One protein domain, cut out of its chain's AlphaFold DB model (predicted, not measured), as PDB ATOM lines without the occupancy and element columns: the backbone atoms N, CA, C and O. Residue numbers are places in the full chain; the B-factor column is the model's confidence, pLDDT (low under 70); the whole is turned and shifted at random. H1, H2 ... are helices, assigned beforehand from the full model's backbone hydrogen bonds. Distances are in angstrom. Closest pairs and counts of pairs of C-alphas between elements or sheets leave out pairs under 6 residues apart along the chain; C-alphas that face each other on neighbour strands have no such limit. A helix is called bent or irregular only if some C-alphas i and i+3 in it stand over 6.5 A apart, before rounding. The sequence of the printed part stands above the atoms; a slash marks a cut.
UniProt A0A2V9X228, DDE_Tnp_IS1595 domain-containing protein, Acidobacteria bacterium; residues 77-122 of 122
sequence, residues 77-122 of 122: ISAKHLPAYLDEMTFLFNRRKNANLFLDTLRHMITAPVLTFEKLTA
ATOM      1  N   ILE A  77     163.067 160.173 167.352       84.75
ATOM      2  CA  ILE A  77     162.488 158.824 167.316       84.75
ATOM      3  C   ILE A  77     163.504 157.818 166.767       84.75
ATOM      4  O   ILE A  77     164.040 157.988 165.674       84.75
ATOM      5  N   SER A  78     163.727 156.743 167.524       88.19
ATOM      6  CA  SER A  78     164.483 155.572 167.084       88.19
ATOM      7  C   SER A  78     163.534 154.470 166.621       88.19
ATOM      8  O   SER A  78     162.513 154.215 167.265       88.19
ATOM      9  N   ALA A  79     163.901 153.762 165.552       87.19
ATOM     10  CA  ALA A  79     163.146 152.608 165.061       87.19
ATOM     11  C   ALA A  79     162.985 151.507 166.129       87.19
ATOM     12  O   ALA A  79     161.974 150.811 166.136       87.19
ATOM     13  N   LYS A  80     163.932 151.404 167.075       86.94
ATOM     14  CA  LYS A  80     163.898 150.429 168.178       86.94
ATOM     15  C   LYS A  80     162.692 150.597 169.108       86.94
ATOM     16  O   LYS A  80     162.170 149.616 169.622       86.94
ATOM     17  N   HIS A  81     162.237 151.833 169.316       86.69
ATOM     18  CA  HIS A  81     161.139 152.152 170.243       86.69
ATOM     19  C   HIS A  81     159.851 152.537 169.528       86.69
ATOM     20  O   HIS A  81     158.893 152.964 170.167       86.69
ATOM     21  N   LEU A  82     159.797 152.348 168.206       88.88
ATOM     22  CA  LEU A  82     158.609 152.643 167.417       88.88
ATOM     23  C   LEU A  82     157.337 151.961 167.959       88.88
ATOM     24  O   LEU A  82     156.324 152.654 168.055       88.88
ATOM     25  N   PRO A  83     157.364 150.679 168.386       88.75
ATOM     26  CA  PRO A  83     156.187 150.043 168.977       88.75
ATOM     27  C   PRO A  83     155.697 150.758 170.243       88.75
ATOM     28  O   PRO A  83     154.505 151.009 170.376       88.75
ATOM     29  N   ALA A  84     156.610 151.179 171.124       87.50
ATOM     30  CA  ALA A  84     156.257 151.855 172.372       87.50
ATOM     31  C   ALA A  84     155.600 153.228 172.134       87.50
ATOM     32  O   ALA A  84     154.622 153.564 172.797       87.50
ATOM     33  N   TYR A  85     156.081 154.000 171.151       88.94
ATOM     34  CA  TYR A  85     155.454 155.277 170.778       88.94
ATOM     35  C   TYR A  85     154.049 155.084 170.188       88.94
ATOM     36  O   TYR A  85     153.138 155.873 170.448       88.94
ATOM     37  N   LEU A  86     153.849 154.024 169.397       89.38
ATOM     38  CA  LEU A  86     152.533 153.695 168.846       89.38
ATOM     39  C   LEU A  86     151.568 153.216 169.938       89.38
ATOM     40  O   LEU A  86     150.398 153.609 169.934       89.38
ATOM     41  N   ASP A  87     152.046 152.434 170.902       88.88
ATOM     42  CA  ASP A  87     151.254 152.004 172.054       88.88
ATOM     43  C   ASP A  87     150.831 153.196 172.920       88.88
ATOM     44  O   ASP A  87     149.662 153.306 173.295       88.88
ATOM     45  N   GLU A  88     151.729 154.153 173.164       86.50
ATOM     46  CA  GLU A  88     151.395 155.401 173.858       86.50
ATOM     47  C   GLU A  88     150.317 156.191 173.099       86.50
ATOM     48  O   GLU A  88     149.288 156.571 173.668       86.50
ATOM     49  N   MET A  89     150.501 156.393 171.791       89.50
ATOM     50  CA  MET A  89     149.529 157.108 170.962       89.50
ATOM     51  C   MET A  89     148.149 156.447 171.009       89.50
ATOM     52  O   MET A  89     147.134 157.125 171.181       89.50
ATOM     53  N   THR A  90     148.092 155.125 170.840       89.25
ATOM     54  CA  THR A  90     146.825 154.384 170.843       89.25
ATOM     55  C   THR A  90     146.178 154.401 172.224       89.25
ATOM     56  O   THR A  90     144.956 154.549 172.324       89.25
ATOM     57  N   PHE A  91     146.972 154.327 173.295       87.00
ATOM     58  CA  PHE A  91     146.499 154.457 174.666       87.00
ATOM     59  C   PHE A  91     145.795 155.799 174.891       87.00
ATOM     60  O   PHE A  91     144.667 155.812 175.398       87.00
ATOM     61  N   LEU A  92     146.418 156.902 174.464       84.38
ATOM     62  CA  LEU A  92     145.870 158.255 174.587       84.38
ATOM     63  C   LEU A  92     144.640 158.458 173.694       84.38
ATOM     64  O   LEU A  92     143.605 158.939 174.158       84.38
ATOM     65  N   PHE A  93     144.714 158.045 172.426       85.94
ATOM     66  CA  PHE A  93     143.633 158.233 171.455       85.94
ATOM     67  C   PHE A  93     142.346 157.518 171.882       85.94
ATOM     68  O   PHE A  93     141.262 158.109 171.862       85.94
ATOM     69  N   ASN A  94     142.467 156.271 172.339       86.81
ATOM     70  CA  ASN A  94     141.323 155.466 172.763       86.81
ATOM     71  C   ASN A  94     140.688 155.974 174.065       86.81
ATOM     72  O   ASN A  94     139.488 155.798 174.274       86.81
ATOM     73  N   ARG A  95     141.469 156.618 174.941       86.56
ATOM     74  CA  ARG A  95     141.017 157.089 176.260       86.56
ATOM     75  C   ARG A  95     140.756 158.595 176.321       86.56
ATOM     76  O   ARG A  95     140.478 159.113 177.396       86.56
ATOM     77  N   ARG A  96     140.749 159.297 175.183       83.75
ATOM     78  CA  ARG A  96     140.580 160.764 175.099       83.75
ATOM     79  C   ARG A  96     139.304 161.327 175.742       83.75
ATOM     80  O   ARG A  96     139.235 162.518 176.004       83.75
ATOM     81  N   LYS A  97     138.277 160.495 175.950       86.88
ATOM     82  CA  LYS A  97     137.004 160.880 176.587       86.88
ATOM     83  C   LYS A  97     136.931 160.502 178.074       86.88
ATOM     84  O   LYS A  97     135.911 160.748 178.710       86.88
ATOM     85  N   ASN A  98     137.978 159.892 178.626       87.88
ATOM     86  CA  ASN A  98     137.976 159.393 179.995       87.88
ATOM     87  C   ASN A  98     138.522 160.460 180.944       87.88
ATOM     88  O   ASN A  98     139.703 160.794 180.893       87.88
ATOM     89  N   ALA A  99     137.685 160.940 181.865       87.69
ATOM     90  CA  ALA A  99     138.098 161.908 182.884       87.69
ATOM     91  C   ALA A  99     139.126 161.336 183.884       87.69
ATOM     92  O   ALA A  99     139.925 162.075 184.447       87.69
ATOM     93  N   ASN A 100     139.151 160.012 184.065       88.88
ATOM     94  CA  ASN A 100     140.012 159.328 185.036       88.88
ATOM     95  C   ASN A 100     141.367 158.884 184.461       88.88
ATOM     96  O   ASN A 100     142.070 158.102 185.100       88.88
ATOM     97  N   LEU A 101     141.745 159.372 183.273       86.50
ATOM     98  CA  LEU A 101     142.961 158.943 182.575       86.50
ATOM     99  C   LEU A 101     144.209 159.041 183.461       86.50
ATOM    100  O   LEU A 101     145.020 158.123 183.483       86.50
ATOM    101  N   PHE A 102     144.325 160.124 184.227       86.38
ATOM    102  CA  PHE A 102     145.444 160.345 185.137       86.38
ATOM    103  C   PHE A 102     145.511 159.319 186.279       86.38
ATOM    104  O   PHE A 102     146.584 158.855 186.653       86.38
ATOM    105  N   LEU A 103     144.365 158.919 186.832       89.44
ATOM    106  CA  LEU A 103     144.334 157.904 187.887       89.44
ATOM    107  C   LEU A 103     144.672 156.518 187.333       89.44
ATOM    108  O   LEU A 103     145.355 155.737 187.994       89.44
ATOM    109  N   ASP A 104     144.227 156.218 186.114       87.19
ATOM    110  CA  ASP A 104     144.527 154.950 185.456       87.19
ATOM    111  C   ASP A 104     146.017 154.827 185.101       87.19
ATOM    112  O   ASP A 104     146.590 153.748 185.262       87.19
ATOM    113  N   THR A 105     146.675 155.918 184.690       87.38
ATOM    114  CA  THR A 105     148.128 155.912 184.445       87.38
ATOM    115  C   THR A 105     148.922 155.739 185.736       87.38
ATOM    116  O   THR A 105     149.870 154.958 185.752       87.38
ATOM    117  N   LEU A 106     148.518 156.384 186.837       90.38
ATOM    118  CA  LEU A 106     149.140 156.187 188.153       90.38
ATOM    119  C   LEU A 106     149.021 154.744 188.639       90.38
ATOM    120  O   LEU A 106     150.008 154.153 189.074       90.38
ATOM    121  N   ARG A 107     147.833 154.146 188.515       89.00
ATOM    122  CA  ARG A 107     147.637 152.725 188.827       89.00
ATOM    123  C   ARG A 107     148.557 151.850 187.988       89.00
ATOM    124  O   ARG A 107     149.192 150.949 188.530       89.00
ATOM    125  N   HIS A 108     148.671 152.143 186.694       85.06
ATOM    126  CA  HIS A 108     149.537 151.380 185.809       85.06
ATOM    127  C   HIS A 108     151.010 151.485 186.215       85.06
ATOM    128  O   HIS A 108     151.665 150.454 186.313       85.06
ATOM    129  N   MET A 109     151.497 152.685 186.554       84.56
ATOM    130  CA  MET A 109     152.872 152.900 187.024       84.56
ATOM    131  C   MET A 109     153.215 152.098 188.286       84.56
ATOM    132  O   MET A 109     154.332 151.609 188.399       84.56
ATOM    133  N   ILE A 110     152.267 151.935 189.215       91.94
ATOM    134  CA  ILE A 110     152.485 151.165 190.454       91.94
ATOM    135  C   ILE A 110     152.520 149.656 190.172       91.94
ATOM    136  O   ILE A 110     153.279 148.922 190.796       91.94
ATOM    137  N   THR A 111     151.680 149.181 189.251       91.12
ATOM    138  CA  THR A 111     151.537 147.742 188.964       91.12
ATOM    139  C   THR A 111     152.520 147.208 187.925       91.12
ATOM    140  O   THR A 111     152.736 145.998 187.859       91.12
ATOM    141  N   ALA A 112     153.064 148.074 187.069       85.12
ATOM    142  CA  ALA A 112     153.887 147.658 185.946       85.12
ATOM    143  C   ALA A 112     155.266 147.163 186.418       85.12
ATOM    144  O   ALA A 112     155.862 147.752 187.324       85.12
ATOM    145  N   PRO A 113     155.811 146.101 185.797       85.56
ATOM    146  CA  PRO A 113     157.167 145.661 186.085       85.56
ATOM    147  C   PRO A 113     158.174 146.737 185.663       85.56
ATOM    148  O   PRO A 113     158.035 147.360 184.610       85.56
ATOM    149  N   VAL A 114     159.216 146.925 186.473       86.12
ATOM    150  CA  VAL A 114     160.275 147.899 186.184       86.12
ATOM    151  C   VAL A 114     161.006 147.551 184.884       86.12
ATOM    152  O   VAL A 114     161.415 146.406 184.656       86.12
ATOM    153  N   LEU A 115     161.173 148.549 184.016       84.31
ATOM    154  CA  LEU A 115     161.920 148.415 182.770       84.31
ATOM    155  C   LEU A 115     163.415 148.606 183.058       84.31
ATOM    156  O   LEU A 115     163.834 149.676 183.496       84.31
ATOM    157  N   THR A 116     164.228 147.576 182.826       89.88
ATOM    158  CA  THR A 116     165.684 147.664 183.006       89.88
ATOM    159  C   THR A 116     166.351 148.321 181.796       89.88
ATOM    160  O   THR A 116     165.872 148.193 180.669       89.88
ATOM    161  N   PHE A 117     167.483 149.002 182.016       87.19
ATOM    162  CA  PHE A 117     168.225 149.686 180.947       87.19
ATOM    163  C   PHE A 117     168.625 148.735 179.810       87.19
ATOM    164  O   PHE A 117     168.467 149.077 178.644       87.19
ATOM    165  N   GLU A 118     169.031 147.508 180.145       87.25
ATOM    166  CA  GLU A 118     169.352 146.460 179.168       87.25
ATOM    167  C   GLU A 118     168.201 146.214 178.185       87.25
ATOM    168  O   GLU A 118     168.414 146.183 176.975       87.25
ATOM    169  N   LYS A 119     166.965 146.117 178.696       84.75
ATOM    170  CA  LYS A 119     165.756 145.922 177.882       84.75
ATOM    171  C   LYS A 119     165.392 147.157 177.064       84.75
ATOM    172  O   LYS A 119     164.768 147.017 176.020       84.75
ATOM    173  N   LEU A 120     165.752 148.349 177.537       81.44
ATOM    174  CA  LEU A 120     165.511 149.597 176.821       81.44
ATOM    175  C   LEU A 120     166.481 149.779 175.650       81.44
ATOM    176  O   LEU A 120     166.123 150.423 174.682       81.44
ATOM    177  N   THR A 121     167.700 149.249 175.707       81.06
ATOM    178  CA  THR A 121     168.691 149.447 174.630       81.06
ATOM    179  C   THR A 121     168.792 148.296 173.630       81.06
ATOM    180  O   THR A 121     169.409 148.486 172.569       81.06
ATOM    181  N   ALA A 122     168.223 147.137 173.987       67.31
ATOM    182  CA  ALA A 122     168.207 145.910 173.189       67.31
ATOM    183  C   ALA A 122     167.671 146.120 171.763       67.31
ATOM    184  O   ALA A 122     166.805 147.000 171.547       67.31
TER     185      ALA A 122
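This is residues 77 to 122 of the 122 residues of the protein "DDE_Tnp_IS1595 domain-containing protein" of Acidobacteria bacterium (UniProt A0A2V9X228). The chain makes a flat, open loop with an empty middle: the long helix H1 forms one side, the chain turns back through residues 96 to 100, and H2, the link of residues 112 to 116 and the short helix H3 form the other side. H3 brings the end of the loop back near the first part of H1, but the helices do not pack on one another. The printed part has 46 residues with three named helices, in the order H1, H2, H3, and no named strand; its class is all helix. The whole is loose, with a radius of gyration of the C-alphas of 12.8 A, and its C-alphas span 35 by 22 by 10 A.

The printed part begins at Ile 77. H1 holds residues 79 to 95, Ala 79 to Arg 95, and is 25.2 A long from its first C-alpha, at (163.146, 152.608, 165.061), to its last. H1 is irregular: C-alphas 80 and 83 are 7.8 A apart, against about 5 A in a regular helix. H2 holds residues 101 to 111, Leu 101 to Thr 111, and is 15.5 A long, with C-alpha 101 at (142.961, 158.943, 182.575). H3 holds residues 117 to 121, Phe 117 to Thr 121, and is 6.3 A long, with C-alpha 121 at (168.691, 149.447, 174.630).

H1 touches no helix. H1 and H2 are close but not clearly touching, with 1 pair of C-alphas within 8 A, that of Arg 95 and Leu 101, 6.9 A apart. Their lines stand at a steep tilt of 49 degrees, the line of H1 being a rough one, and they run opposite ways. Their centres are 16.2 A apart. H2 and H3 are apart. H1 and H3 are apart too, but only just, their closest C-alphas being 8.1 A apart. In H2 and H3 every O i to N i+4 pair is within hydrogen-bond range; in H1 11 of 13 are.

The two C-alphas farthest apart are those of Lys 97 and Glu 118, at 35.5 A, while the C-alphas of Ile 77 and Ala 122 are 15.3 A apart. Residues 93 to 100, of which 93 to 95 belong to H1, stand free. Residues 102 to 119 stand free too; of these, 102 to 111 belong to H2 and 117 to 119 to H3. The links from H1 to H2 and from H2 to H3 are tight, with 5 residues in each. The printed part has no cut and ends at Ala 122, the chain's last residue. The mean pLDDT of the printed part is 86.7, and in this predicted model 1 printed residue, Ala 122, is under 70.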